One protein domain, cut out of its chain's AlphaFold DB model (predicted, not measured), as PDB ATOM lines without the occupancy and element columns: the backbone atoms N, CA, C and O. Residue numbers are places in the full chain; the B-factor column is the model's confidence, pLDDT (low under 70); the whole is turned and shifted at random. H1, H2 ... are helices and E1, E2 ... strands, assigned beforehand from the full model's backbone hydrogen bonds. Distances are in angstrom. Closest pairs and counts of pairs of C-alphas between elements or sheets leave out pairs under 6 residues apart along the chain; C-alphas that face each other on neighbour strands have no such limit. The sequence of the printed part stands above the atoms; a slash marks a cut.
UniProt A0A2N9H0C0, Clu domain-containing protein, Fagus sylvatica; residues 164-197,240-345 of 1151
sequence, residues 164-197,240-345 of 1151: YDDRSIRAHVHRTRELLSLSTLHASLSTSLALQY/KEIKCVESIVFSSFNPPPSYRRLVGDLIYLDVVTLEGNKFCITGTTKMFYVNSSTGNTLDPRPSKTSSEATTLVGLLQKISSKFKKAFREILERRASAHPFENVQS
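This is residues 164 to 197 and 240 to 345 of the 1151 residues of the protein "Clu domain-containing protein" of Fagus sylvatica (UniProt A0A2N9H0C0). A small twisted antiparallel sheet, E1 to E4, has two helices, H1 and H4, packed over one face. From the end of H4 the long helix H5 runs away from the sheet, and the length of the model is made by H3 at the sheet's end and H2 at the far end. The printed part has 140 residues, with six named helices and four named strands in the order H1 H2 E1 H3 E2 E3 E4 H4 H5 H6; the class is mixed, helices and strands. The sheet's order is E1 - E2 - E3 - E4. The whole is elongated, 58 by 30 by 21 A, and only just compact, close to loose, with a radius of gyration of the C-alphas of 17.2 A.

H1, residues 168 to 180, begins at C-alpha (127.305, 117.839, 177.395) and is 18.2 A long. H2 is residues 189 to 197. After the cut come E1, residues 247 to 250, and H3, residues 258 to 261. E2, residues 265 to 272, measures 20.8 A, and E3, residues 278 to 284, 19.5 A. E4 is residues 288 to 290, and H4 residues 312 to 319. H5, residues 321 to 336, is 22.7 A long and ends at C-alpha (103.364, 128.497, 190.001). H6 is residues 339 to 342.

The sheet is only just strongly twisted, with C-alphas up to 4.4 A off its best plane. E2, E3 and E4 form a meander, each strand the antiparallel neighbour of the one before. N 249 and O 270 of E1 and E2 are 3.0 A apart, N 269 and O 281 of E2 and E3 2.8 A, and N 282 and O 289 of E3 and E4 2.9 A, within hydrogen-bond range. H1 and H4 lie on the same face, in two layers with the sheet, at heights of 9.8 A and 9.0 A. They touch, H1 with residues 172 to 176 alone; the closest C-alphas are those of Thr 176 and Val 313, 6.8 A. H4 and H5 touch only at the corner, closest at the C-alphas of Gln 317 and Lys 324, 4.6 A. H6 is close to H5 but not clearly touching, 6.6 A between the C-alphas of Arg 334 and Asn 342. H3 only grazes the sheet, and H2 is apart from H5. Every O i to N i+4 pair is within range in H1, H2, H4 and H5; H3 and H6 are too short for one.

The C-alphas of Tyr 197 and Tyr 259, the farthest apart, are 59.8 A apart. Residues 198 to 239 are not printed, with 17.2 A across the cut. The link E4 to H4 is long. Residues 182 to 197, 240 to 241, 306 and 344 to 345 have pLDDT under 70.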
ATOM      1  N   TYR A 164     125.400 114.985 171.241       91.00
ATOM      2  CA  TYR A 164     126.054 114.861 172.538       91.00
ATOM      3  C   TYR A 164     127.543 114.531 172.391       91.00
ATOM      4  O   TYR A 164     127.934 113.663 171.605       91.00
ATOM      5  N   ASP A 165     128.347 115.160 173.240       88.00
ATOM      6  CA  ASP A 165     129.755 114.860 173.488       88.00
ATOM      7  C   ASP A 165     129.966 114.378 174.941       88.00
ATOM      8  O   ASP A 165     129.033 114.288 175.745       88.00
ATOM      9  N   ASP A 166     131.214 114.071 175.297       81.25
ATOM     10  CA  ASP A 166     131.597 113.612 176.634       81.25
ATOM     11  C   ASP A 166     131.375 114.666 177.752       81.25
ATOM     12  O   ASP A 166     131.276 114.280 178.919       81.25
ATOM     13  N   ARG A 167     131.270 115.970 177.444       80.25
ATOM     14  CA  ARG A 167     130.936 117.035 178.414       80.25
ATOM     15  C   ARG A 167     129.422 117.224 178.542       80.25
ATOM     16  O   ARG A 167     128.864 117.045 179.627       80.25
ATOM     17  N   SER A 168     128.744 117.539 177.439       85.88
ATOM     18  CA  SER A 168     127.305 117.839 177.395       85.88
ATOM     19  C   SER A 168     126.433 116.681 177.877       85.88
ATOM     20  O   SER A 168     125.417 116.923 178.530       85.88
ATOM     21  N   ILE A 169     126.824 115.419 177.652       88.44
ATOM     22  CA  ILE A 169     126.034 114.281 178.142       88.44
ATOM     23  C   ILE A 169     126.129 114.112 179.665       88.44
ATOM     24  O   ILE A 169     125.142 113.745 180.304       88.44
ATOM     25  N   ARG A 170     127.279 114.437 180.273       85.44
ATOM     26  CA  ARG A 170     127.432 114.465 181.737       85.44
ATOM     27  C   ARG A 170     126.712 115.666 182.345       85.44
ATOM     28  O   ARG A 170     125.988 115.484 183.321       85.44
ATOM     29  N   ALA A 171     126.793 116.839 181.714       82.81
ATOM     30  CA  ALA A 171     125.993 118.005 182.090       82.81
ATOM     31  C   ALA A 171     124.477 117.721 182.017       82.81
ATOM     32  O   ALA A 171     123.740 118.082 182.931       82.81
ATOM     33  N   HIS A 172     124.007 116.987 181.001       89.56
ATOM     34  CA  HIS A 172     122.603 116.583 180.879       89.56
ATOM     35  C   HIS A 172     122.148 115.645 182.007       89.56
ATOM     36  O   HIS A 172     121.046 115.798 182.537       89.56
ATOM     37  N   VAL A 173     122.992 114.685 182.412       88.69
ATOM     38  CA  VAL A 173     122.717 113.821 183.574       88.69
ATOM     39  C   VAL A 173     122.701 114.637 184.869       88.69
ATOM     40  O   VAL A 173     121.796 114.445 185.680       88.69
ATOM     41  N   HIS A 174     123.632 115.580 185.038       83.62
ATOM     42  CA  HIS A 174     123.675 116.476 186.195       83.62
ATOM     43  C   HIS A 174     122.420 117.361 186.283       83.62
ATOM     44  O   HIS A 174     121.702 117.283 187.276       83.62
ATOM     45  N   ARG A 175     122.066 118.099 185.218       84.25
ATOM     46  CA  ARG A 175     120.827 118.906 185.151       84.25
ATOM     47  C   ARG A 175     119.572 118.045 185.334       84.25
ATOM     48  O   ARG A 175     118.619 118.474 185.973       84.25
ATOM     49  N   THR A 176     119.570 116.795 184.858       88.75
ATOM     50  CA  THR A 176     118.470 115.854 185.136       88.75
ATOM     51  C   THR A 176     118.374 115.510 186.628       88.75
ATOM     52  O   THR A 176     117.271 115.488 187.164       88.75
ATOM     53  N   ARG A 177     119.491 115.260 187.329       85.56
ATOM     54  CA  ARG A 177     119.500 115.037 188.792       85.56
ATOM     55  C   ARG A 177     119.034 116.277 189.551       85.56
ATOM     56  O   ARG A 177     118.204 116.167 190.449       85.56
ATOM     57  N   GLU A 178     119.542 117.435 189.152       79.19
ATOM     58  CA  GLU A 178     119.230 118.748 189.705       79.19
ATOM     59  C   GLU A 178     117.723 119.060 189.631       79.19
ATOM     60  O   GLU A 178     117.102 119.312 190.660       79.19
ATOM     61  N   LEU A 179     117.106 118.948 188.447       81.38
ATOM     62  CA  LEU A 179     115.669 119.195 188.246       81.38
ATOM     63  C   LEU A 179     114.764 118.237 189.041       81.38
ATOM     64  O   LEU A 179     113.625 118.578 189.353       81.38
ATOM     65  N   LEU A 180     115.255 117.037 189.365       82.06
ATOM     66  CA  LEU A 180     114.555 116.052 190.196       82.06
ATOM     67  C   LEU A 180     114.802 116.260 191.704       82.06
ATOM     68  O   LEU A 180     114.136 115.629 192.526       82.06
ATOM     69  N   SER A 181     115.735 117.143 192.071       70.94
ATOM     70  CA  SER A 181     116.068 117.519 193.443       70.94
ATOM     71  C   SER A 181     115.324 118.800 193.821       70.94
ATOM     72  O   SER A 181     115.729 119.909 193.469       70.94
ATOM     73  N   LEU A 182     114.241 118.671 194.597       53.81
ATOM     74  CA  LEU A 182     113.473 119.826 195.094       53.81
ATOM     75  C   LEU A 182     114.269 120.771 196.009       53.81
ATOM     76  O   LEU A 182     113.805 121.871 196.284       53.81
ATOM     77  N   SER A 183     115.483 120.387 196.411       51.47
ATOM     78  CA  SER A 183     116.494 121.256 197.028       51.47
ATOM     79  C   SER A 183     116.793 122.529 196.214       51.47
ATOM     80  O   SER A 183     117.377 123.464 196.750       51.47
ATOM     81  N   THR A 184     116.424 122.555 194.929       48.66
ATOM     82  CA  THR A 184     116.642 123.675 193.997       48.66
ATOM     83  C   THR A 184     115.520 124.714 193.956       48.66
ATOM     84  O   THR A 184     115.714 125.785 193.392       48.66
ATOM     85  N   LEU A 185     114.352 124.430 194.543       53.34
ATOM     86  CA  LEU A 185     113.213 125.351 194.576       53.34
ATOM     87  C   LEU A 185     113.239 126.172 195.871       53.34
ATOM     88  O   LEU A 185     112.819 125.691 196.926       53.34
ATOM     89  N   HIS A 186     113.714 127.418 195.795       60.72
ATOM     90  CA  HIS A 186     113.679 128.337 196.933       60.72
ATOM     91  C   HIS A 186     112.287 128.964 197.071       60.72
ATOM     92  O   HIS A 186     112.040 130.064 196.583       60.72
ATOM     93  N   ALA A 187     111.384 128.284 197.776       61.53
ATOM     94  CA  ALA A 187     110.135 128.900 198.213       61.53
ATOM     95  C   ALA A 187     110.433 129.946 199.302       61.53
ATOM     96  O   ALA A 187     110.865 129.588 200.401       61.53
ATOM     97  N   SER A 188     110.199 131.223 198.990       68.94
ATOM     98  CA  SER A 188     110.338 132.344 199.924       68.94
ATOM     99  C   SER A 188     109.457 132.147 201.158       68.94
ATOM    100  O   SER A 188     108.412 131.492 201.074       68.94
ATOM    101  N   LEU A 189     109.847 132.689 202.316       69.56
ATOM    102  CA  LEU A 189     109.029 132.565 203.523       69.56
ATOM    103  C   LEU A 189     107.704 133.328 203.369       69.56
ATOM    104  O   LEU A 189     106.665 132.789 203.760       69.56
ATOM    105  N   SER A 190     107.700 134.506 202.729       65.81
ATOM    106  CA  SER A 190     106.455 135.227 202.414       65.81
ATOM    107  C   SER A 190     105.555 134.431 201.467       65.81
ATOM    108  O   SER A 190     104.405 134.161 201.823       65.81
ATOM    109  N   THR A 191     106.070 133.966 200.322       67.00
ATOM    110  CA  THR A 191     105.301 133.147 199.364       67.00
ATOM    111  C   THR A 191     104.777 131.865 200.020       67.00
ATOM    112  O   THR A 191     103.614 131.497 199.855       67.00
ATOM    113  N   SER A 192     105.602 131.199 200.835       67.31
ATOM    114  CA  SER A 192     105.237 129.960 201.539       67.31
ATOM    115  C   SER A 192     104.110 130.159 202.552       67.31
ATOM    116  O   SER A 192     103.291 129.255 202.733       67.31
ATOM    117  N   LEU A 193     104.067 131.306 203.235       65.56
ATOM    118  CA  LEU A 193     103.013 131.646 204.194       65.56
ATOM    119  C   LEU A 193     101.737 132.122 203.484       65.56
ATOM    120  O   LEU A 193     100.648 131.694 203.868       65.56
ATOM    121  N   ALA A 194     101.859 132.910 202.411       65.50
ATOM    122  CA  ALA A 194     100.734 133.326 201.575       65.50
ATOM    123  C   ALA A 194     100.006 132.114 200.968       65.50
ATOM    124  O   ALA A 194      98.809 131.936 201.192       65.50
ATOM    125  N   LEU A 195     100.737 131.194 200.326       64.25
ATOM    126  CA  LEU A 195     100.174 129.954 199.775       64.25
ATOM    127  C   LEU A 195      99.544 129.056 200.852       64.25
ATOM    128  O   LEU A 195      98.562 128.361 200.583       64.25
ATOM    129  N   GLN A 196     100.072 129.052 202.082       63.59
ATOM    130  CA  GLN A 196      99.443 128.348 203.206       63.59
ATOM    131  C   GLN A 196      98.121 128.996 203.626       63.59
ATOM    132  O   GLN A 196      97.155 128.268 203.862       63.59
ATOM    133  N   TYR A 197      98.062 130.328 203.675       64.00
ATOM    134  CA  TYR A 197      96.863 131.099 204.005       64.00
ATOM    135  C   TYR A 197      95.772 130.967 202.930       64.00
ATOM    136  O   TYR A 197      94.620 130.671 203.245       64.00
ATOM    137  N   LYS A 240     106.659 118.822 200.742       61.12
ATOM    138  CA  LYS A 240     106.625 117.357 200.617       61.12
ATOM    139  C   LYS A 240     107.432 116.906 199.398       61.12
ATOM    140  O   LYS A 240     107.065 117.221 198.273       61.12
ATOM    141  N   GLU A 241     108.496 116.146 199.653       68.06
ATOM    142  CA  GLU A 241     109.470 115.669 198.666       68.06
ATOM    143  C   GLU A 241     108.767 114.914 197.511       68.06
ATOM    144  O   GLU A 241     108.393 113.748 197.665       68.06
ATOM    145  N   ILE A 242     108.568 115.574 196.355       79.31
ATOM    146  CA  ILE A 242     107.994 114.985 195.127       79.31
ATOM    147  C   ILE A 242     109.027 114.037 194.509       79.31
ATOM    148  O   ILE A 242     109.703 114.332 193.521       79.31
ATOM    149  N   LYS A 243     109.177 112.863 195.120       82.44
ATOM    150  CA  LYS A 243     110.065 111.826 194.609       82.44
ATOM    151  C   LYS A 243     109.553 111.360 193.243       82.44
ATOM    152  O   LYS A 243     108.421 110.892 193.130       82.44
ATOM    153  N   CYS A 244     110.399 111.464 192.218       85.31
ATOM    154  CA  CYS A 244     110.077 111.074 190.838       85.31
ATOM    155  C   CYS A 244     110.704 109.733 190.416       85.31
ATOM    156  O   CYS A 244     110.147 109.007 189.593       85.31
ATOM    157  N   VAL A 245     111.863 109.393 190.986       87.69
ATOM    158  CA  VAL A 245     112.691 108.221 190.656       87.69
ATOM    159  C   VAL A 245     113.288 107.645 191.947       87.69
ATOM    160  O   VAL A 245     113.363 108.350 192.950       87.69
ATOM    161  N   GLU A 246     113.680 106.368 191.965       85.94
ATOM    162  CA  GLU A 246     114.308 105.759 193.149       85.94
ATOM    163  C   GLU A 246     115.825 106.003 193.161       85.94
ATOM    164  O   GLU A 246     116.374 106.365 194.197       85.94
ATOM    165  N   SER A 247     116.489 105.867 192.006       86.44
ATOM    166  CA  SER A 247     117.886 106.283 191.800       86.44
ATOM    167  C   SER A 247     118.233 106.416 190.312       86.44
ATOM    168  O   SER A 247     117.735 105.635 189.499       86.44
ATOM    169  N   ILE A 248     119.155 107.326 189.975       89.00
ATOM    170  CA  ILE A 248     119.837 107.414 188.670       89.00
ATOM    171  C   ILE A 248     121.342 107.425 188.956       89.00
ATOM    172  O   ILE A 248     121.841 108.410 189.496       89.00
ATOM    173  N   VAL A 249     122.060 106.354 188.614       88.38
ATOM    174  CA  VAL A 249     123.503 106.188 188.898       88.38
ATOM    175  C   VAL A 249     124.280 105.880 187.620       88.38
ATOM    176  O   VAL A 249     123.706 105.348 186.666       88.38
ATOM    177  N   PHE A 250     125.579 106.172 187.586       88.12
ATOM    178  CA  PHE A 250     126.446 105.640 186.539       88.12
ATOM    179  C   PHE A 250     126.565 104.123 186.715       88.12
ATOM    180  O   PHE A 250     126.859 103.615 187.796       88.12
ATOM    181  N   SER A 251     126.320 103.372 185.641       88.69
ATOM    182  CA  SER A 251     126.437 101.914 185.702       88.69
ATOM    183  C   SER A 251     127.885 101.480 185.948       88.69
ATOM    184  O   SER A 251     128.831 102.120 185.484       88.69
ATOM    185  N   SER A 252     128.068 100.332 186.600       87.25
ATOM    186  CA  SER A 252     129.390  99.721 186.837       87.25
ATOM    187  C   SER A 252     130.169  99.342 185.562       87.25
ATOM    188  O   SER A 252     131.335  98.966 185.646       87.25
ATOM    189  N   PHE A 253     129.552  99.471 184.380       86.75
ATOM    190  CA  PHE A 253     130.191  99.312 183.069       86.75
ATOM    191  C   PHE A 253     130.833 100.597 182.506       86.75
ATOM    192  O   PHE A 253     131.304 100.582 181.369       86.75
ATOM    193  N   ASN A 254     130.844 101.712 183.249       86.62
ATOM    194  CA  ASN A 254     131.555 102.931 182.841       86.62
ATOM    195  C   ASN A 254     133.060 102.887 183.176       86.62
ATOM    196  O   ASN A 254     133.447 102.264 184.166       86.62
ATOM    197  N   PRO A 255     133.901 103.627 182.426       88.12
ATOM    198  CA  PRO A 255     133.579 104.298 181.161       88.12
ATOM    199  C   PRO A 255     133.424 103.281 180.012       88.12
ATOM    200  O   PRO A 255     134.059 102.222 180.058       88.12
ATOM    201  N   PRO A 256     132.635 103.570 178.958       89.69
ATOM    202  CA  PRO A 256     132.523 102.663 177.821       89.69
ATOM    203  C   PRO A 256     133.897 102.369 177.191       89.69
ATOM    204  O   PRO A 256     134.668 103.297 176.925       89.69
ATOM    205  N   PRO A 257     134.234 101.093 176.928       90.06
ATOM    206  CA  PRO A 257     135.526 100.730 176.360       90.06
ATOM    207  C   PRO A 257     135.661 101.252 174.924       90.06
ATOM    208  O   PRO A 257     134.666 101.461 174.230       90.06
ATOM    209  N   SER A 258     136.892 101.418 174.432       90.19
ATOM    210  CA  SER A 258     137.175 102.112 173.162       90.19
ATOM    211  C   SER A 258     136.379 101.584 171.959       90.19
ATOM    212  O   SER A 258     135.912 102.369 171.142       90.19
ATOM    213  N   TYR A 259     136.148 100.269 171.874       90.69
ATOM    214  CA  TYR A 259     135.360  99.655 170.795       90.69
ATOM    215  C   TYR A 259     133.848  99.957 170.866       90.69
ATOM    216  O   TYR A 259     133.152  99.775 169.873       90.69
ATOM    217  N   ARG A 260     133.331 100.414 172.016       90.12
ATOM    218  CA  ARG A 260     131.965 100.940 172.180       90.12
ATOM    219  C   ARG A 260     131.904 102.450 171.942       90.12
ATOM    220  O   ARG A 260     130.977 102.895 171.273       90.12
ATOM    221  N   ARG A 261     132.926 103.213 172.357       89.06
ATOM    222  CA  ARG A 261     133.051 104.644 171.997       89.06
ATOM    223  C   ARG A 261     133.123 104.846 170.477       89.06
ATOM    224  O   ARG A 261     132.448 105.719 169.952       89.06
ATOM    225  N   LEU A 262     133.813 103.958 169.750       88.62
ATOM    226  CA  LEU A 262     133.814 103.917 168.274       88.62
ATOM    227  C   LEU A 262     132.445 103.594 167.634       88.62
ATOM    228  O   LEU A 262     132.272 103.806 166.438       88.62
ATOM    229  N   VAL A 263     131.477 103.083 168.403       88.50
ATOM    230  CA  VAL A 263     130.082 102.848 167.975       88.50
ATOM    231  C   VAL A 263     129.158 104.006 168.403       88.50
ATOM    232  O   VAL A 263     128.001 104.052 167.995       88.50
ATOM    233  N   GLY A 264     129.672 104.974 169.170       88.75
ATOM    234  CA  GLY A 264     128.941 106.153 169.642       88.75
ATOM    235  C   GLY A 264     128.408 106.066 171.076       88.75
ATOM    236  O   GLY A 264     127.688 106.975 171.482       88.75
ATOM    237  N   ASP A 265     128.739 105.020 171.847       92.19
ATOM    238  CA  ASP A 265     128.407 104.949 173.281       92.19
ATOM    239  C   ASP A 265     129.287 105.929 174.078       92.19
ATOM    240  O   ASP A 265     130.515 105.828 174.034       92.19
ATOM    241  N   LEU A 266     128.670 106.827 174.851       90.56
ATOM    242  CA  LEU A 266     129.368 107.811 175.690       90.56
ATOM    243  C   LEU A 266     129.296 107.469 177.183       90.56
ATOM    244  O   LEU A 266     130.303 107.555 177.883       90.56
ATOM    245  N   ILE A 267     128.126 107.033 177.669       91.81
ATOM    246  CA  ILE A 267     127.901 106.638 179.071       91.81
ATOM    247  C   ILE A 267     126.892 105.489 179.191       91.81
ATOM    248  O   ILE A 267     126.036 105.298 178.327       91.81
ATOM    249  N   TYR A 268     126.938 104.778 180.318       91.94
ATOM    250  CA  TYR A 268     125.881 103.863 180.759       91.94
ATOM    251  C   TYR A 268     125.264 104.343 182.083       91.94
ATOM    252  O   TYR A 268     125.978 104.807 182.970       91.94
ATOM    253  N   LEU A 269     123.955 104.200 182.268       91.69
ATOM    254  CA  LEU A 269     123.257 104.579 183.502       91.69
ATOM    255  C   LEU A 269     122.412 103.411 184.006       91.69
ATOM    256  O   LEU A 269     121.699 102.792 183.219       91.69
ATOM    257  N   ASP A 270     122.442 103.149 185.310       90.69
ATOM    258  CA  ASP A 270     121.485 102.252 185.956       90.69
ATOM    259  C   ASP A 270     120.400 103.091 186.644       90.69
ATOM    260  O   ASP A 270     120.665 103.904 187.533       90.69
ATOM    261  N   VAL A 271     119.153 102.901 186.216       91.31
ATOM    262  CA  VAL A 271     117.987 103.622 186.735       91.31
ATOM    263  C   VAL A 271     117.057 102.660 187.456       91.31
ATOM    264  O   VAL A 271     116.746 101.580 186.952       91.31
ATOM    265  N   VAL A 272     116.571 103.074 188.624       90.56
ATOM    266  CA  VAL A 272     115.533 102.365 189.381       90.56
ATOM    267  C   VAL A 272     114.312 103.272 189.491       90.56
ATOM    268  O   VAL A 272     114.411 104.396 189.983       90.56
ATOM    269  N   THR A 273     113.154 102.813 189.016       91.31
ATOM    270  CA  THR A 273     111.909 103.597 189.057       91.31
ATOM    271  C   THR A 273     111.139 103.363 190.356       91.31
ATOM    272  O   THR A 273     111.315 102.354 191.040       91.31
ATOM    273  N   LEU A 274     110.186 104.250 190.657       88.44
ATOM    274  CA  LEU A 274     109.252 104.111 191.786       88.44
ATOM    275  C   LEU A 274     108.234 102.964 191.620       88.44
ATOM    276  O   LEU A 274     107.299 102.822 192.412       88.44
ATOM    277  N   GLU A 275     108.363 102.157 190.571       90.38
ATOM    278  CA  GLU A 275     107.640 100.897 190.371       90.38
ATOM    279  C   GLU A 275     108.488  99.680 190.793       90.38
ATOM    280  O   GLU A 275     107.982  98.564 190.797       90.38
ATOM    281  N   GLY A 276     109.763  99.886 191.156       86.56
ATOM    282  CA  GLY A 276     110.737  98.828 191.453       86.56
ATOM    283  C   GLY A 276     111.468  98.284 190.220       86.56
ATOM    284  O   GLY A 276     112.378  97.465 190.359       86.56
ATOM    285  N   ASN A 277     111.104  98.751 189.021       89.44
ATOM    286  CA  ASN A 277     111.728  98.351 187.763       89.44
ATOM    287  C   ASN A 277     113.157  98.906 187.671       89.44
ATOM    288  O   ASN A 277     113.401 100.066 188.011       89.44
ATOM    289  N   LYS A 278     114.093  98.079 187.193       90.06
ATOM    290  CA  LYS A 278     115.491  98.453 186.948       90.06
ATOM    291  C   LYS A 278     115.767  98.475 185.451       90.06
ATOM    292  O   LYS A 278     115.423  97.514 184.765       90.06
ATOM    293  N   PHE A 279     116.418  99.527 184.972       90.62
ATOM    294  CA  PHE A 279     116.754  99.714 183.564       90.62
ATOM    295  C   PHE A 279     118.218 100.118 183.412       90.62
ATOM    296  O   PHE A 279     118.657 101.086 184.030       90.62
ATOM    297  N   CYS A 280     118.941  99.407 182.550       91.56
ATOM    298  CA  CYS A 280     120.249  99.823 182.063       91.56
ATOM    299  C   CYS A 280     120.035 100.684 180.807       91.56
ATOM    300  O   CYS A 280     119.419 100.242 179.835       91.56
ATOM    301  N   ILE A 281     120.506 101.925 180.834       93.75
ATOM    302  CA  ILE A 281     120.357 102.912 179.758       93.75
ATOM    303  C   ILE A 281     121.732 103.161 179.136       93.75
ATOM    304  O   ILE A 281     122.708 103.365 179.855       93.75
ATOM    305  N   THR A 282     121.813 103.185 177.808       93.81
ATOM    306  CA  THR A 282     122.987 103.690 177.082       93.81
ATOM    307  C   THR A 282     122.721 105.129 176.653       93.81
ATOM    308  O   THR A 282     121.709 105.399 176.008       93.81
ATOM    309  N   GLY A 283     123.635 106.042 176.986       94.06
ATOM    310  CA  GLY A 283     123.712 107.380 176.404       94.06
ATOM    311  C   GLY A 283     124.684 107.382 175.225       94.06
ATOM    312  O   GLY A 283     125.823 106.925 175.355       94.06
ATOM    313  N   THR A 284     124.232 107.875 174.076       93.69
ATOM    314  CA  THR A 284     125.017 107.971 172.834       93.69
ATOM    315  C   THR A 284     125.165 109.417 172.379       93.69
ATOM    316  O   THR A 284     124.483 110.297 172.896       93.69
ATOM    317  N   THR A 285     125.962 109.653 171.336       91.62
ATOM    318  CA  THR A 285     126.088 110.963 170.668       91.62
ATOM    319  C   THR A 285     124.779 111.544 170.098       91.62
ATOM    320  O   THR A 285     124.793 112.662 169.598       91.62
ATOM    321  N   LYS A 286     123.646 110.821 170.136       90.06
ATOM    322  CA  LYS A 286     122.348 111.273 169.582       90.06
ATOM    323  C   LYS A 286     121.141 111.111 170.506       90.06
ATOM    324  O   LYS A 286     120.141 111.797 170.322       90.06
ATOM    325  N   MET A 287     121.173 110.138 171.414       92.00
ATOM    326  CA  MET A 287     119.995 109.721 172.181       92.00
ATOM    327  C   MET A 287     120.351 108.846 173.386       92.00
ATOM    328  O   MET A 287     121.411 108.211 173.429       92.00
ATOM    329  N   PHE A 288     119.398 108.730 174.305       94.56
ATOM    330  CA  PHE A 288     119.365 107.727 175.363       94.56
ATOM    331  C   PHE A 288     118.405 106.596 174.975       94.56
ATOM    332  O   PHE A 288     117.286 106.862 174.530       94.56
ATOM    333  N   TYR A 289     118.793 105.338 175.200       93.88
ATOM    334  CA  TYR A 289     117.908 104.179 175.021       93.88
ATOM    335  C   TYR A 289     118.090 103.123 176.116       93.88
ATOM    336  O   TYR A 289     119.182 102.950 176.657       93.88
ATOM    337  N   VAL A 290     117.024 102.380 176.431       92.62
ATOM    338  CA  VAL A 290     117.103 101.209 177.323       92.62
ATOM    339  C   VAL A 290     117.751 100.046 176.573       92.62
ATOM    340  O   VAL A 290     117.213  99.579 175.565       92.62
ATOM    341  N   ASN A 291     118.883  99.558 177.072       90.19
ATOM    342  CA  ASN A 291     119.593  98.410 176.512       90.19
ATOM    343  C   ASN A 291     119.144  97.082 177.165       90.19
ATOM    344  O   ASN A 291     118.268  97.059 178.030       90.19
ATOM    345  N   SER A 292     119.695  95.959 176.705       87.25
ATOM    346  CA  SER A 292     119.310  94.601 177.124       87.25
ATOM    347  C   SER A 292     120.154  94.046 178.283       87.25
ATOM    348  O   SER A 292     120.046  92.862 178.604       87.25
ATOM    349  N   SER A 293     121.011  94.868 178.895       86.25
ATOM    350  CA  SER A 293     121.941  94.443 179.948       86.25
ATOM    351  C   SER A 293     121.213  93.967 181.199       86.25
ATOM    352  O   SER A 293     120.153  94.475 181.564       86.25
ATOM    353  N   THR A 294     121.810  93.002 181.897       76.94
ATOM    354  CA  THR A 294     121.262  92.471 183.149       76.94
ATOM    355  C   THR A 294     122.352  92.348 184.210       76.94
ATOM    356  O   THR A 294     123.128  91.392 184.221       76.94
ATOM    357  N   GLY A 295     122.406  93.332 185.116       72.06
ATOM    358  CA  GLY A 295     123.235  93.338 186.329       72.06
ATOM    359  C   GLY A 295     124.732  93.150 186.070       72.06
ATOM    360  O   GLY A 295     125.463  94.116 185.908       72.06
ATOM    361  N   ASN A 296     125.175  91.893 186.025       80.12
ATOM    362  CA  ASN A 296     126.572  91.508 185.823       80.12
ATOM    363  C   ASN A 296     126.933  91.271 184.340       80.12
ATOM    364  O   ASN A 296     128.067  90.902 184.044       80.12
ATOM    365  N   THR A 297     125.989  91.437 183.404       84.62
ATOM    366  CA  THR A 297     126.219  91.241 181.960       84.62
ATOM    367  C   THR A 297     125.775  92.455 181.146       84.62
ATOM    368  O   THR A 297     124.599  92.822 181.163       84.62
ATOM    369  N   LEU A 298     126.720  93.064 180.425       84.12
ATOM    370  CA  LEU A 298     126.465  94.146 179.477       84.12
ATOM    371  C   LEU A 298     125.990  93.554 178.140       84.12
ATOM    372  O   LEU A 298     126.756  92.883 177.447       84.12
ATOM    373  N   ASP A 299     124.748  93.839 177.765       86.06
ATOM    374  CA  ASP A 299     124.231  93.656 176.410       86.06
ATOM    375  C   ASP A 299     123.767  95.029 175.900       86.06
ATOM    376  O   ASP A 299     122.641  95.454 176.182       86.06
ATOM    377  N   PRO A 300     124.629  95.761 175.173       80.06
ATOM    378  CA  PRO A 300     124.355  97.138 174.785       80.06
ATOM    379  C   PRO A 300     123.318  97.235 173.655       80.06
ATOM    380  O   PRO A 300     123.035  98.329 173.189       80.06
ATOM    381  N   ARG A 301     122.735  96.126 173.179       85.31
ATOM    382  CA  ARG A 301     121.664  96.168 172.172       85.31
ATOM    383  C   ARG A 301     120.375  96.737 172.786       85.31
ATOM    384  O   ARG A 301     120.061  96.368 173.922       85.31
ATOM    385  N   PRO A 302     119.592  97.561 172.063       85.62
ATOM    386  CA  PRO A 302     118.295  98.040 172.538       85.62
ATOM    387  C   PRO A 302     117.395  96.907 173.047       85.62
ATOM    388  O   PRO A 302     117.360  95.817 172.473       85.62
ATOM    389  N   SER A 303     116.674  97.169 174.136       85.81
ATOM    390  CA  SER A 303     115.712  96.231 174.721       85.81
ATOM    391  C   SER A 303     114.582  95.896 173.741       85.81
ATOM    392  O   SER A 303     114.250  96.678 172.851       85.81
ATOM    393  N   LYS A 304     113.909  94.758 173.955       72.25
ATOM    394  CA  LYS A 304     112.742  94.312 173.164       72.25
ATOM    395  C   LYS A 304     111.552  95.283 173.193       72.25
ATOM    396  O   LYS A 304     110.649  95.138 172.380       72.25
ATOM    397  N   THR A 305     111.536  96.234 174.128       71.25
ATOM    398  CA  THR A 305     110.542  97.319 174.222       71.25
ATOM    399  C   THR A 305     111.035  98.656 173.648       71.25
ATOM    400  O   THR A 305     110.328  99.652 173.784       71.25
ATOM    401  N   SER A 306     112.249  98.685 173.075       68.06
ATOM    402  CA  SER A 306     112.868  99.772 172.290       68.06
ATOM    403  C   SER A 306     112.466 101.192 172.710       68.06
ATOM    404  O   SER A 306     111.968 101.986 171.912       68.06
ATOM    405  N   SER A 307     112.631 101.499 173.997       85.31
ATOM    406  CA  SER A 307     112.375 102.836 174.528       85.31
ATOM    407  C   SER A 307     113.621 103.695 174.333       85.31
ATOM    408  O   SER A 307     114.657 103.422 174.943       85.31
ATOM    409  N   GLU A 308     113.501 104.719 173.492       91.75
ATOM    410  CA  GLU A 308     114.551 105.689 173.156       91.75
ATOM    411  C   GLU A 308     114.003 107.127 173.155       91.75
ATOM    412  O   GLU A 308     112.807 107.345 172.921       91.75
ATOM    413  N   ALA A 309     114.850 108.119 173.438       91.50
ATOM    414  CA  ALA A 309     114.541 109.548 173.334       91.50
ATOM    415  C   ALA A 309     115.828 110.384 173.211       91.50
ATOM    416  O   ALA A 309     116.892 109.936 173.633       91.50
ATOM    417  N   THR A 310     115.732 111.610 172.682       90.75
ATOM    418  CA  THR A 310     116.865 112.553 172.625       90.75
ATOM    419  C   THR A 310     117.382 112.884 174.025       90.75
ATOM    420  O   THR A 310     118.571 112.743 174.276       90.75
ATOM    421  N   THR A 311     116.489 113.229 174.959       92.69
ATOM    422  CA  THR A 311     116.825 113.536 176.359       92.69
ATOM    423  C   THR A 311     116.571 112.363 177.307       92.69
ATOM    424  O   THR A 311     115.653 111.557 177.118       92.69
ATOM    425  N   LEU A 312     117.338 112.308 178.401       93.75
ATOM    426  CA  LEU A 312     117.145 111.350 179.487       93.75
ATOM    427  C   LEU A 312     115.762 111.518 180.130       93.75
ATOM    428  O   LEU A 312     115.057 110.531 180.316       93.75
ATOM    429  N   VAL A 313     115.322 112.755 180.393       92.75
ATOM    430  CA  VAL A 313     113.967 113.043 180.905       92.75
ATOM    431  C   VAL A 313     112.885 112.514 179.956       92.75
ATOM    432  O   VAL A 313     111.943 111.859 180.411       92.75
ATOM    433  N   GLY A 314     113.038 112.708 178.642       91.44
ATOM    434  CA  GLY A 314     112.125 112.162 177.635       91.44
ATOM    435  C   GLY A 314     112.063 110.630 177.646       91.44
ATOM    436  O   GLY A 314     110.987 110.055 177.466       91.44
ATOM    437  N   LEU A 315     113.182 109.954 177.924       94.00
ATOM    438  CA  LEU A 315     113.214 108.500 178.098       94.00
ATOM    439  C   LEU A 315     112.540 108.067 179.411       94.00
ATOM    440  O   LEU A 315     111.718 107.151 179.402       94.00
ATOM    441  N   LEU A 316     112.826 108.747 180.524       93.44
ATOM    442  CA  LEU A 316     112.226 108.465 181.834       93.44
ATOM    443  C   LEU A 316     110.691 108.598 181.801       93.44
ATOM    444  O   LEU A 316     109.985 107.739 182.335       93.44
ATOM    445  N   GLN A 317     110.164 109.600 181.086       92.56
ATOM    446  CA  GLN A 317     108.725 109.758 180.840       92.56
ATOM    447  C   GLN A 317     108.102 108.639 179.985       92.56
ATOM    448  O   GLN A 317     106.900 108.393 180.109       92.56
ATOM    449  N   LYS A 318     108.875 107.978 179.109       91.94
ATOM    450  CA  LYS A 318     108.407 106.837 178.298       91.94
ATOM    451  C   LYS A 318     108.404 105.521 179.082       91.94
ATOM    452  O   LYS A 318     107.536 104.691 178.835       91.94
ATOM    453  N   ILE A 319     109.342 105.326 180.016       91.81
ATOM    454  CA  ILE A 319     109.501 104.052 180.751       91.81
ATOM    455  C   ILE A 319     108.753 103.987 182.091       91.81
ATOM    456  O   ILE A 319     108.547 102.887 182.595       91.81
ATOM    457  N   SER A 320     108.343 105.119 182.680       93.69
ATOM    458  CA  SER A 320     107.561 105.144 183.927       93.69
ATOM    459  C   SER A 320     106.443 106.187 183.895       93.69
ATOM    460  O   SER A 320     106.669 107.394 183.772       93.69
ATOM    461  N   SER A 321     105.210 105.720 184.100       90.94
ATOM    462  CA  SER A 321     104.036 106.592 184.222       90.94
ATOM    463  C   SER A 321     104.026 107.357 185.548       90.94
ATOM    464  O   SER A 321     103.556 108.497 185.589       90.94
ATOM    465  N   LYS A 322     104.603 106.781 186.618       92.00
ATOM    466  CA  LYS A 322     104.822 107.491 187.887       92.00
ATOM    467  C   LYS A 322     105.777 108.664 187.705       92.00
ATOM    468  O   LYS A 322     105.435 109.766 188.128       92.00
ATOM    469  N   PHE A 323     106.912 108.448 187.029       92.94
ATOM    470  CA  PHE A 323     107.857 109.521 186.708       92.94
ATOM    471  C   PHE A 323     107.166 110.630 185.911       92.94
ATOM    472  O   PHE A 323     107.224 111.786 186.311       92.94
ATOM    473  N   LYS A 324     106.431 110.291 184.838       92.25
ATOM    474  CA  LYS A 324     105.734 111.298 184.022       92.25
ATOM    475  C   LYS A 324     104.702 112.119 184.811       92.25
ATOM    476  O   LYS A 324     104.556 113.306 184.536       92.25
ATOM    477  N   LYS A 325     103.997 111.527 185.788       91.81
ATOM    478  CA  LYS A 325     103.093 112.297 186.662       91.81
ATOM    479  C   LYS A 325     103.876 113.205 187.619       91.81
ATOM    480  O   LYS A 325     103.580 114.391 187.681       91.81
ATOM    481  N   ALA A 326     104.840 112.650 188.351       89.44
ATOM    482  CA  ALA A 326     105.569 113.371 189.393       89.44
ATOM    483  C   ALA A 326     106.450 114.496 188.820       89.44
ATOM    484  O   ALA A 326     106.474 115.592 189.365       89.44
ATOM    485  N   PHE A 327     107.094 114.272 187.670       89.62
ATOM    486  CA  PHE A 327     107.883 115.300 186.992       89.62
ATOM    487  C   PHE A 327     107.013 116.473 186.526       89.62
ATOM    488  O   PHE A 327     107.405 117.623 186.687       89.62
ATOM    489  N   ARG A 328     105.794 116.210 186.030       89.44
ATOM    490  CA  ARG A 328     104.855 117.291 185.703       89.44
ATOM    491  C   ARG A 328     104.416 118.067 186.950       89.44
ATOM    492  O   ARG A 328     104.330 119.279 186.870       89.44
ATOM    493  N   GLU A 329     104.234 117.412 188.097       87.25
ATOM    494  CA  GLU A 329     103.949 118.093 189.375       87.25
ATOM    495  C   GLU A 329     105.110 119.017 189.816       87.25
ATOM    496  O   GLU A 329     104.871 120.058 190.426       87.25
ATOM    497  N   ILE A 330     106.365 118.695 189.459       84.69
ATOM    498  CA  ILE A 330     107.517 119.602 189.634       84.69
ATOM    499  C   ILE A 330     107.450 120.790 188.661       84.69
ATOM    500  O   ILE A 330     107.674 121.921 189.090       84.69
ATOM    501  N   LEU A 331     107.124 120.569 187.381       84.88
ATOM    502  CA  LEU A 331     107.007 121.655 186.395       84.88
ATOM    503  C   LEU A 331     105.833 122.598 186.704       84.88
ATOM    504  O   LEU A 331     106.023 123.808 186.719       84.88
ATOM    505  N   GLU A 332     104.660 122.050 187.036       85.31
ATOM    506  CA  GLU A 332     103.485 122.795 187.516       85.31
ATOM    507  C   GLU A 332     103.853 123.639 188.752       85.31
ATOM    508  O   GLU A 332     103.492 124.812 188.831       85.31
ATOM    509  N   ARG A 333     104.656 123.091 189.682       78.12
ATOM    510  CA  ARG A 333     105.149 123.830 190.854       78.12
ATOM    511  C   ARG A 333     106.116 124.961 190.487       78.12
ATOM    512  O   ARG A 333     105.956 126.053 191.024       78.12
ATOM    513  N   ARG A 334     107.075 124.730 189.579       78.44
ATOM    514  CA  ARG A 334     107.992 125.775 189.075       78.44
ATOM    515  C   ARG A 334     107.226 126.896 188.364       78.44
ATOM    516  O   ARG A 334     107.482 128.059 188.649       78.44
ATOM    517  N   ALA A 335     106.245 126.560 187.527       79.50
ATOM    518  CA  ALA A 335     105.388 127.531 186.840       79.50
ATOM    519  C   ALA A 335     104.494 128.348 187.797       79.50
ATOM    520  O   ALA A 335     104.151 129.484 187.489       79.50
ATOM    521  N   SER A 336     104.124 127.788 188.956       76.12
ATOM    522  CA  SER A 336     103.364 128.497 190.001       76.12
ATOM    523  C   SER A 336     104.214 129.332 190.968       76.12
ATOM    524  O   SER A 336     103.659 130.117 191.734       76.12
ATOM    525  N   ALA A 337     105.535 129.139 190.980       73.81
ATOM    526  CA  ALA A 337     106.454 129.894 191.826       73.81
ATOM    527  C   ALA A 337     106.742 131.273 191.215       73.81
ATOM    528  O   ALA A 337     106.672 131.456 189.997       73.81
ATOM    529  N   HIS A 338     107.104 132.251 192.044       75.31
ATOM    530  CA  HIS A 338     107.506 133.561 191.535       75.31
ATOM    531  C   HIS A 338     108.788 133.410 190.682       75.31
ATOM    532  O   HIS A 338     109.658 132.620 191.052       75.31
ATOM    533  N   PRO A 339     108.987 134.144 189.567       73.38
ATOM    534  CA  PRO A 339     110.159 133.945 188.703       73.38
ATOM    535  C   PRO A 339     111.502 133.997 189.455       73.38
ATOM    536  O   PRO A 339     112.373 133.153 189.254       73.38
ATOM    537  N   PHE A 340     111.621 134.914 190.422       74.88
ATOM    538  CA  PHE A 340     112.785 135.054 191.309       74.88
ATOM    539  C   PHE A 340     112.979 133.924 192.343       74.88
ATOM    540  O   PHE A 340     113.973 133.942 193.061       74.88
ATOM    541  N   GLU A 341     112.088 132.934 192.427       74.12
ATOM    542  CA  GLU A 341     112.259 131.702 193.220       74.12
ATOM    543  C   GLU A 341     112.870 130.553 192.394       74.12
ATOM    544  O   GLU A 341     113.481 129.645 192.961       74.12
ATOM    545  N   ASN A 342     112.743 130.604 191.058       71.50
ATOM    546  CA  ASN A 342     113.235 129.575 190.131       71.50
ATOM    547  C   ASN A 342     114.698 129.780 189.692       71.50
ATOM    548  O   ASN A 342     115.394 128.796 189.443       71.50
ATOM    549  N   VAL A 343     115.162 131.033 189.599       71.62
ATOM    550  CA  VAL A 343     116.555 131.383 189.243       71.62
ATOM    551  C   VAL A 343     117.521 130.923 190.345       71.62
ATOM    552  O   VAL A 343     117.139 130.867 191.515       71.62
ATOM    553  N   GLN A 344     118.780 130.607 190.034       67.75
ATOM    554  CA  GLN A 344     119.798 130.318 191.053       67.75
ATOM    555  C   GLN A 344     120.454 131.611 191.580       67.75
ATOM    556  O   GLN A 344     120.766 132.512 190.808       67.75
ATOM    557  N   SER A 345     120.679 131.703 192.896       68.25
ATOM    558  CA  SER A 345     121.558 132.735 193.472       68.25
ATOM    559  C   SER A 345     123.005 132.261 193.343       68.25
ATOM    560  O   SER A 345     123.297 131.134 193.748       68.25
TER     561      SER A 345